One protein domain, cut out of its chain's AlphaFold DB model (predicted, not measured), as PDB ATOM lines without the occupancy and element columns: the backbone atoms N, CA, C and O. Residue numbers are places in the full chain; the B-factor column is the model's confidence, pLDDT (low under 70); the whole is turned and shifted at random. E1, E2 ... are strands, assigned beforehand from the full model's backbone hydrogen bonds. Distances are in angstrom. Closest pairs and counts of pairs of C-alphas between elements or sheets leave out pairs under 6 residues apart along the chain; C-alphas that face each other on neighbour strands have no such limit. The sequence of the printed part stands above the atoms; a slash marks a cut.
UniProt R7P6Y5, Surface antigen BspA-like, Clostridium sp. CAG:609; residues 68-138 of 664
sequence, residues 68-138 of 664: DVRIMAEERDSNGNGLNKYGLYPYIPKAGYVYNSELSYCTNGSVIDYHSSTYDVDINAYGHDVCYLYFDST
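AT A GLANCE: This is residues 68 to 138 of the 664 residues of the protein "Surface antigen BspA-like" of Clostridium sp. CAG:609 (UniProt R7P6Y5). A strongly twisted sheet of four strands, E2, E1, E6 and E3, is partly covered on one face by the small hairpin E4 and E5, a lopsided two-sheet sandwich. The tip of the hairpin E1 and E2, at Asn 79, and the turn before E6, at Gly 127, make the two ends of the long axis. The printed part has 71 residues, with no named helix and six strands, E1 to E6 in chain order; the class is all strand. The large sheet, order E2, E1, E6, E3, is mixed, and the small one is antiparallel. The whole is compact, radius of gyration of the C-alphas 12.2 A, yet elongated, spanning 41 by 24 by 20 A.

IN THESE COORDINATES: E1, residues 68 to 76, begins with C-alpha 68 at (182.956, 163.436, 83.712) and is 24.9 A long. E2, residues 82 to 89, 15.0 A, bends by 84 degrees at residue 85. E3, residues 97 to 106, 20.1 A, bends by 72 degrees at residue 102. E4 is residues 111 to 115, 13.2 A, and E5 residues 120 to 124, 13.5 A. E6, residues 129 to 137, 25.5 A, ends with C-alpha 137 at (185.241, 148.672, 101.117).

HOW THE PARTS SIT: E1 and edge strand E2 are antiparallel, with N 75 and O 85 2.7 A apart. E1 and E6 are parallel at 20 degrees, with N 72 and O 133 2.7 A apart. E6 and edge strand E3 are antiparallel, with N 100 and O 134 2.8 A apart. In the hairpin E4 and E5, N 113 and O 122 are 2.8 A apart. The two sheets' facing parts are 9.5 A centre to centre; the closest C-alphas of E3 and E4 are those of Tyr 105 and Ile 112, 7.3 A. E5 is apart from E3.

THE WHOLE: The C-alphas farthest apart, of Asn 79 and Gly 127, are 40.9 A apart. The printed part has no cut and no long link. Mean pLDDT of the printed part is 72.0; 30 residues are under 70, among them 87 to 96.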
ATOM      1  N   ASP A  68     182.626 163.195  82.299       56.94
ATOM      2  CA  ASP A  68     182.956 163.436  83.712       56.94
ATOM      3  C   ASP A  68     182.999 162.091  84.452       56.94
ATOM      4  O   ASP A  68     182.107 161.256  84.299       56.94
ATOM      5  N   VAL A  69     184.038 161.848  85.248       61.59
ATOM      6  CA  VAL A  69     184.233 160.570  85.948       61.59
ATOM      7  C   VAL A  69     184.267 160.823  87.446       61.59
ATOM      8  O   VAL A  69     185.080 161.597  87.946       61.59
ATOM      9  N   ARG A  70     183.384 160.140  88.174       71.75
ATOM     10  CA  ARG A  70     183.206 160.282  89.617       71.75
ATOM     11  C   ARG A  70     183.510 158.965  90.292       71.75
ATOM     12  O   ARG A  70     182.765 158.000  90.157       71.75
ATOM     13  N   ILE A  71     184.613 158.931  91.021       73.12
ATOM     14  CA  ILE A  71     184.967 157.764  91.814       73.12
ATOM     15  C   ILE A  71     184.216 157.854  93.137       73.12
ATOM     16  O   ILE A  71     184.375 158.814  93.880       73.12
ATOM     17  N   MET A  72     183.380 156.870  93.415       79.25
ATOM     18  CA  MET A  72     182.550 156.788  94.603       79.25
ATOM     19  C   MET A  72     183.099 155.660  95.475       79.25
ATOM     20  O   MET A  72     182.931 154.494  95.142       79.25
ATOM     21  N   ALA A  73     183.777 155.976  96.576       78.94
ATOM     22  CA  ALA A  73     184.275 154.944  97.488       78.94
ATOM     23  C   ALA A  73     183.400 154.873  98.741       78.94
ATOM     24  O   ALA A  73     182.931 155.903  99.240       78.94
ATOM     25  N   GLU A  74     183.158 153.655  99.221       81.12
ATOM     26  CA  GLU A  74     182.337 153.411 100.403       81.12
ATOM     27  C   GLU A  74     182.976 154.055 101.645       81.12
ATOM     28  O   GLU A  74     184.111 153.765 102.017       81.12
ATOM     29  N   GLU A  75     182.248 154.952 102.298       77.31
ATOM     30  CA  GLU A  75     182.599 155.512 103.593       77.31
ATOM     31  C   GLU A  75     182.714 154.396 104.632       77.31
ATOM     32  O   GLU A  75     181.954 153.423 104.637       77.31
ATOM     33  N   ARG A  76     183.658 154.574 105.551       70.19
ATOM     34  CA  ARG A  76     183.947 153.620 106.615       70.19
ATOM     35  C   ARG A  76     183.594 154.203 107.975       70.19
ATOM     36  O   ARG A  76     183.682 155.415 108.180       70.19
ATOM     37  N   ASP A  77     183.221 153.342 108.917       64.94
ATOM     38  CA  ASP A  77     183.206 153.720 110.329       64.94
ATOM     39  C   ASP A  77     184.641 153.845 110.873       64.94
ATOM     40  O   ASP A  77     185.621 153.514 110.207       64.94
ATOM     41  N   SER A  78     184.783 154.286 112.123       56.31
ATOM     42  CA  SER A  78     186.084 154.358 112.808       56.31
ATOM     43  C   SER A  78     186.802 153.005 112.945       56.31
ATOM     44  O   SER A  78     187.952 152.959 113.381       56.31
ATOM     45  N   ASN A  79     186.145 151.899 112.580       53.88
ATOM     46  CA  ASN A  79     186.675 150.546 112.594       53.88
ATOM     47  C   ASN A  79     186.899 149.984 111.178       53.88
ATOM     48  O   ASN A  79     187.230 148.799 111.058       53.88
ATOM     49  N   GLY A  80     186.816 150.797 110.125       55.47
ATOM     50  CA  GLY A  80     187.093 150.384 108.749       55.47
ATOM     51  C   GLY A  80     186.014 149.503 108.116       55.47
ATOM     52  O   GLY A  80     186.256 148.906 107.066       55.47
ATOM     53  N   ASN A  81     184.844 149.385 108.751       66.38
ATOM     54  CA  ASN A  81     183.708 148.673 108.177       66.38
ATOM     55  C   ASN A  81     182.992 149.588 107.186       66.38
ATOM     56  O   ASN A  81     182.751 150.754 107.503       66.38
ATOM     57  N   GLY A  82     182.622 149.049 106.025       71.75
ATOM     58  CA  GLY A  82     181.786 149.756 105.058       71.75
ATOM     59  C   GLY A  82     180.447 150.166 105.677       71.75
ATOM     60  O   GLY A  82     179.772 149.359 106.321       71.75
ATOM     61  N   LEU A  83     180.089 151.442 105.533       76.75
ATOM     62  CA  LEU A  83     178.836 152.022 106.030       76.75
ATOM     63  C   LEU A  83     177.705 151.975 104.997       76.75
ATOM     64  O   LEU A  83     176.625 152.513 105.249       76.75
ATOM     65  N   ASN A  84     177.946 151.372 103.830       78.50
ATOM     66  CA  ASN A  84     177.055 151.357 102.676       78.50
ATOM     67  C   ASN A  84     176.574 152.763 102.267       78.50
ATOM     68  O   ASN A  84     175.429 152.986 101.867       78.50
ATOM     69  N   LYS A  85     177.471 153.740 102.420       81.56
ATOM     70  CA  LYS A  85     177.317 155.145 102.040       81.56
ATOM     71  C   LYS A  85     178.562 155.531 101.261       81.56
ATOM     72  O   LYS A  85     179.640 155.151 101.679       81.56
ATOM     73  N   TYR A  86     178.445 156.269 100.160       84.81
ATOM     74  CA  TYR A  86     179.579 156.524  99.265       84.81
ATOM     75  C   TYR A  86     179.920 158.008  99.189       84.81
ATOM     76  O   TYR A  86     179.036 158.848  98.995       84.81
ATOM     77  N   GLY A  87     181.209 158.312  99.317       69.25
ATOM     78  CA  GLY A  87     181.771 159.648  99.140       69.25
ATOM     79  C   GLY A  87     182.489 159.776  97.800       69.25
ATOM     80  O   GLY A  87     182.955 158.785  97.242       69.25
ATOM     81  N   LEU A  88     182.597 161.002  97.286       56.09
ATOM     82  CA  LEU A  88     183.376 161.286  96.080       56.09
ATOM     83  C   LEU A  88     184.876 161.274  96.410       56.09
ATOM     84  O   LEU A  88     185.327 162.011  97.284       56.09
ATOM     85  N   TYR A  89     185.638 160.466  95.681       53.09
ATOM     86  CA  TYR A  89     187.083 160.326  95.793       53.09
ATOM     87  C   TYR A  89     187.773 160.886  94.544       53.09
ATOM     88  O   TYR A  89     187.278 160.723  93.428       53.09
ATOM     89  N   PRO A  90     188.934 161.542  94.700       46.59
ATOM     90  CA  PRO A  90     189.644 162.136  93.572       46.59
ATOM     91  C   PRO A  90     190.438 161.120  92.729       46.59
ATOM     92  O   PRO A  90     190.992 161.498  91.701       46.59
ATOM     93  N   TYR A  91     190.530 159.853  93.149       55.66
ATOM     94  CA  TYR A  91     191.281 158.794  92.464       55.66
ATOM     95  C   TYR A  91     190.697 157.403  92.753       55.66
ATOM     96  O   TYR A  91     189.990 157.223  93.744       55.66
ATOM     97  N   ILE A  92     191.029 156.415  91.909       60.38
ATOM     98  CA  ILE A  92     190.672 155.001  92.106       60.38
ATOM     99  C   ILE A  92     191.394 154.461  93.353       60.38
ATOM    100  O   ILE A  92     192.631 154.418  93.367       60.38
ATOM    101  N   PRO A  93     190.666 154.054  94.408       62.44
ATOM    102  CA  PRO A  93     191.285 153.536  95.618       62.44
ATOM    103  C   PRO A  93     191.894 152.150  95.360       62.44
ATOM    104  O   PRO A  93     191.242 151.272  94.798       62.44
ATOM    105  N   LYS A  94     193.156 151.945  95.770       59.84
ATOM    106  CA  LYS A  94     193.887 150.684  95.526       59.84
ATOM    107  C   LYS A  94     193.901 149.715  96.716       59.84
ATOM    108  O   LYS A  94     193.896 148.505  96.513       59.84
ATOM    109  N   ALA A  95     193.920 150.228  97.949       58.19
ATOM    110  CA  ALA A  95     194.043 149.429  99.171       58.19
ATOM    111  C   ALA A  95     192.721 149.373  99.952       58.19
ATOM    112  O   ALA A  95     192.147 150.409 100.280       58.19
ATOM    113  N   GLY A  96     192.246 148.163 100.264       64.38
ATOM    114  CA  GLY A  96     191.024 147.936 101.043       64.38
ATOM    115  C   GLY A  96     189.721 148.273 100.307       64.38
ATOM    116  O   GLY A  96     188.686 148.445 100.940       64.38
ATOM    117  N   TYR A  97     189.738 148.389  98.981       74.38
ATOM    118  CA  TYR A  97     188.534 148.605  98.183       74.38
ATOM    119  C   TYR A  97     188.502 147.647  96.995       74.38
ATOM    120  O   TYR A  97     189.546 147.315  96.434       74.38
ATOM    121  N   VAL A  98     187.310 147.185  96.630       84.38
ATOM    122  CA  VAL A  98     187.055 146.381  95.433       84.38
ATOM    123  C   VAL A  98     186.074 147.128  94.547       84.38
ATOM    124  O   VAL A  98     185.111 147.712  95.029       84.38
ATOM    125  N   TYR A  99     186.329 147.141  93.244       88.69
ATOM    126  CA  TYR A  99     185.406 147.745  92.296       88.69
ATOM    127  C   TYR A  99     184.053 147.032  92.320       88.69
ATOM    128  O   TYR A  99     183.989 145.808  92.193       88.69
ATOM    129  N   ASN A 100     182.987 147.815  92.449       89.44
ATOM    130  CA  ASN A 100     181.618 147.343  92.402       89.44
ATOM    131  C   ASN A 100     181.018 147.663  91.033       89.44
ATOM    132  O   ASN A 100     180.532 148.769  90.773       89.44
ATOM    133  N   SER A 101     181.047 146.670  90.146       88.25
ATOM    134  CA  SER A 101     180.470 146.777  88.805       88.25
ATOM    135  C   SER A 101     178.945 146.889  88.808       88.25
ATOM    136  O   SER A 101     178.383 147.366  87.832       88.25
ATOM    137  N   GLU A 102     178.266 146.441  89.870       89.31
ATOM    138  CA  GLU A 102     176.800 146.486  89.967       89.31
ATOM    139  C   GLU A 102     176.292 147.884  90.337       89.31
ATOM    140  O   GLU A 102     175.244 148.308  89.851       89.31
ATOM    141  N   LEU A 103     177.037 148.614  91.174       90.94
ATOM    142  CA  LEU A 103     176.736 150.003  91.536       90.94
ATOM    143  C   LEU A 103     177.309 151.017  90.544       90.94
ATOM    144  O   LEU A 103     176.836 152.151  90.496       90.94
ATOM    145  N   SER A 104     178.321 150.640  89.766       90.69
ATOM    146  CA  SER A 104     178.937 151.520  88.772       90.69
ATOM    147  C   SER A 104     178.063 151.692  87.537       90.69
ATOM    148  O   SER A 104     177.572 150.723  86.967       90.69
ATOM    149  N   TYR A 105     177.898 152.933  87.085       88.62
ATOM    150  CA  TYR A 105     177.093 153.237  85.905       88.62
ATOM    151  C   TYR A 105     177.506 154.559  85.267       88.62
ATOM    152  O   TYR A 105     178.058 155.443  85.921       88.62
ATOM    153  N   CYS A 106     177.163 154.730  83.995       81.00
ATOM    154  CA  CYS A 106     177.198 156.025  83.329       81.00
ATOM    155  C   CYS A 106     175.775 156.503  83.038       81.00
ATOM    156  O   CYS A 106     174.896 155.714  82.687       81.00
ATOM    157  N   THR A 107     175.532 157.800  83.208       80.44
ATOM    158  CA  THR A 107     174.204 158.416  83.071       80.44
ATOM    159  C   THR A 107     173.577 158.301  81.676       80.44
ATOM    160  O   THR A 107     172.353 158.263  81.582       80.44
ATOM    161  N   ASN A 108     174.379 158.207  80.611       72.62
ATOM    162  CA  ASN A 108     173.945 158.178  79.210       72.62
ATOM    163  C   ASN A 108     174.421 156.917  78.462       72.62
ATOM    164  O   ASN A 108     174.539 156.912  77.237       72.62
ATOM    165  N   GLY A 109     174.623 155.816  79.193       69.06
ATOM    166  CA  GLY A 109     174.833 154.488  78.609       69.06
ATOM    167  C   GLY A 109     176.261 154.183  78.162       69.06
ATOM    168  O   GLY A 109     176.472 153.128  77.563       69.06
ATOM    169  N   SER A 110     177.234 155.057  78.449       76.62
ATOM    170  CA  SER A 110     178.660 154.731  78.296       76.62
ATOM    171  C   SER A 110     179.018 153.487  79.112       76.62
ATOM    172  O   SER A 110     178.460 153.249  80.183       76.62
ATOM    173  N   VAL A 111     179.932 152.669  78.590       80.12
ATOM    174  CA  VAL A 111     180.299 151.385  79.208       80.12
ATOM    175  C   VAL A 111     181.645 151.527  79.906       80.12
ATOM    176  O   VAL A 111     182.614 151.951  79.278       80.12
ATOM    177  N   ILE A 112     181.682 151.168  81.192       80.62
ATOM    178  CA  ILE A 112     182.878 151.177  82.043       80.62
ATOM    179  C   ILE A 112     183.513 149.786  82.007       80.62
ATOM    180  O   ILE A 112     182.833 148.798  82.284       80.62
ATOM    181  N   ASP A 113     184.807 149.722  81.714       82.00
ATOM    182  CA  ASP A 113     185.621 148.511  81.782       82.00
ATOM    183  C   ASP A 113     186.769 148.721  82.780       82.00
ATOM    184  O   ASP A 113     187.695 149.499  82.536       82.00
ATOM    185  N   TYR A 114     186.669 148.089  83.954       81.31
ATOM    186  CA  TYR A 114     187.646 148.234  85.035       81.31
ATOM    187  C   TYR A 114     188.588 147.039  85.123       81.31
ATOM    188  O   TYR A 114     188.185 145.893  85.342       81.31
ATOM    189  N   HIS A 115     189.880 147.341  85.068       75.56
ATOM    190  CA  HIS A 115     190.958 146.371  85.102       75.56
ATOM    191  C   HIS A 115     191.504 146.227  86.528       75.56
ATOM    192  O   HIS A 115     192.450 146.903  86.931       75.56
ATOM    193  N   SER A 116     190.932 145.298  87.299       67.50
ATOM    194  CA  SER A 116     191.280 145.078  88.719       67.50
ATOM    195  C   SER A 116     192.755 144.761  89.001       67.50
ATOM    196  O   SER A 116     193.237 145.043  90.093       67.50
ATOM    197  N   SER A 117     193.497 144.212  88.034       63.56
ATOM    198  CA  SER A 117     194.926 143.905  88.186       63.56
ATOM    199  C   SER A 117     195.846 145.116  88.022       63.56
ATOM    200  O   SER A 117     196.957 145.105  88.549       63.56
ATOM    201  N   THR A 118     195.421 146.135  87.271       63.41
ATOM    202  CA  THR A 118     196.222 147.344  86.997       63.41
ATOM    203  C   THR A 118     195.639 148.600  87.645       63.41
ATOM    204  O   THR A 118     196.338 149.600  87.771       63.41
ATOM    205  N   TYR A 119     194.412 148.504  88.172       61.88
ATOM    206  CA  TYR A 119     193.622 149.607  88.719       61.88
ATOM    207  C   TYR A 119     193.321 150.700  87.684       61.88
ATOM    208  O   TYR A 119     193.186 151.869  88.047       61.88
ATOM    209  N   ASP A 120     193.188 150.305  86.418       67.06
ATOM    210  CA  ASP A 120     192.869 151.194  85.302       67.06
ATOM    211  C   ASP A 120     191.400 151.072  84.885       67.06
ATOM    212  O   ASP A 120     190.737 150.066  85.151       67.06
ATOM    213  N   VAL A 121     190.897 152.106  84.209       69.38
ATOM    214  CA  VAL A 121     189.534 152.158  83.678       69.38
ATOM    215  C   VAL A 121     189.536 152.653  82.247       69.38
ATOM    216  O   VAL A 121     190.061 153.727  81.957       69.38
ATOM    217  N   ASP A 122     188.877 151.883  81.393       74.75
ATOM    218  CA  ASP A 122     188.550 152.258  80.028       74.75
ATOM    219  C   ASP A 122     187.051 152.560  79.953       74.75
ATOM    220  O   ASP A 122     186.218 151.786  80.426       74.75
ATOM    221  N   ILE A 123     186.683 153.710  79.381       70.19
ATOM    222  CA  ILE A 123     185.277 154.103  79.221       70.19
ATOM    223  C   ILE A 123     184.970 154.293  77.744       70.19
ATOM    224  O   ILE A 123     185.462 155.216  77.092       70.19
ATOM    225  N   ASN A 124     184.086 153.444  77.231       72.56
ATOM    226  CA  ASN A 124     183.533 153.587  75.892       72.56
ATOM    227  C   ASN A 124     182.381 154.601  75.939       72.56
ATOM    228  O   ASN A 124     181.252 154.251  76.287       72.56
ATOM    229  N   ALA A 125     182.690 155.867  75.639       58.72
ATOM    230  CA  ALA A 125     181.758 156.986  75.775       58.72
ATOM    231  C   ALA A 125     180.758 157.108  74.607       58.72
ATOM    232  O   ALA A 125     181.157 157.131  73.440       58.72
ATOM    233  N   TYR A 126     179.470 157.296  74.916       59.16
ATOM    234  CA  TYR A 126     178.401 157.578  73.940       59.16
ATOM    235  C   TYR A 126     177.835 159.006  74.112       59.16
ATOM    236  O   TYR A 126     176.659 159.200  74.406       59.16
ATOM    237  N   GLY A 127     178.667 160.035  73.913       58.62
ATOM    238  CA  GLY A 127     178.280 161.451  74.076       58.62
ATOM    239  C   GLY A 127     178.673 162.043  75.437       58.62
ATOM    240  O   GLY A 127     179.520 161.475  76.115       58.62
ATOM    241  N   HIS A 128     178.126 163.211  75.822       58.97
ATOM    242  CA  HIS A 128     178.400 163.775  77.155       58.97
ATOM    243  C   HIS A 128     177.817 162.840  78.210       58.97
ATOM    244  O   HIS A 128     176.610 162.591  78.210       58.97
ATOM    245  N   ASP A 129     178.645 162.354  79.123       58.22
ATOM    246  CA  ASP A 129     178.233 161.370  80.114       58.22
ATOM    247  C   ASP A 129     178.957 161.605  81.439       58.22
ATOM    248  O   ASP A 129     180.081 162.098  81.468       58.22
ATOM    249  N   VAL A 130     178.291 161.284  82.542       71.56
ATOM    250  CA  VAL A 130     178.892 161.267  83.871       71.56
ATOM    251  C   VAL A 130     178.935 159.816  84.328       71.56
ATOM    252  O   VAL A 130     177.894 159.213  84.599       71.56
ATOM    253  N   CYS A 131     180.134 159.253  84.395       74.94
ATOM    254  CA  CYS A 131     180.364 157.883  84.829       74.94
ATOM    255  C   CYS A 131     180.718 157.849  86.310       74.94
ATOM    256  O   CYS A 131     181.721 158.418  86.733       74.94
ATOM    257  N   TYR A 132     179.898 157.163  87.096       85.62
ATOM    258  CA  TYR A 132     180.131 156.913  88.508       85.62
ATOM    259  C   TYR A 132     180.718 155.517  88.677       85.62
ATOM    260  O   TYR A 132     180.091 154.526  88.303       85.62
ATOM    261  N   LEU A 133     181.918 155.438  89.241       88.81
ATOM    262  CA  LEU A 133     182.592 154.181  89.530       88.81
ATOM    263  C   LEU A 133     182.559 153.950  91.026       88.81
ATOM    264  O   LEU A 133     183.208 154.681  91.771       88.81
ATOM    265  N   TYR A 134     181.813 152.943  91.449       88.50
ATOM    266  CA  TYR A 134     181.660 152.592  92.847       88.50
ATOM    267  C   TYR A 134     182.704 151.564  93.265       88.50
ATOM    268  O   TYR A 134     183.008 150.623  92.533       88.50
ATOM    269  N   PHE A 135     183.260 151.762  94.452       86.12
ATOM    270  CA  PHE A 135     184.239 150.882  95.063       86.12
ATOM    271  C   PHE A 135     183.779 150.539  96.477       86.12
ATOM    272  O   PHE A 135     183.713 151.419  97.342       86.12
ATOM    273  N   ASP A 136     183.489 149.263  96.701       82.81
ATOM    274  CA  ASP A 136     183.084 148.725  97.997       82.81
ATOM    275  C   ASP A 136     184.309 148.567  98.881       82.81
ATOM    276  O   ASP A 136     185.379 148.144  98.427       82.81
ATOM    277  N   SER A 137     184.165 148.871 100.163       73.94
ATOM    278  CA  SER A 137     185.241 148.672 101.117       73.94
ATOM    279  C   SER A 137     185.446 147.174 101.371       73.94
ATOM    280  O   SER A 137     184.600 146.491 101.947       73.94
ATOM    281  N   THR A 138     186.613 146.648 101.005       66.88
ATOM    282  CA  THR A 138     187.086 145.346 101.480       66.88
ATOM    283  C   THR A 138     187.822 145.562 102.792       66.88
ATOM    284  O   THR A 138     188.934 146.086 102.835       66.88
TER     285      THR A 138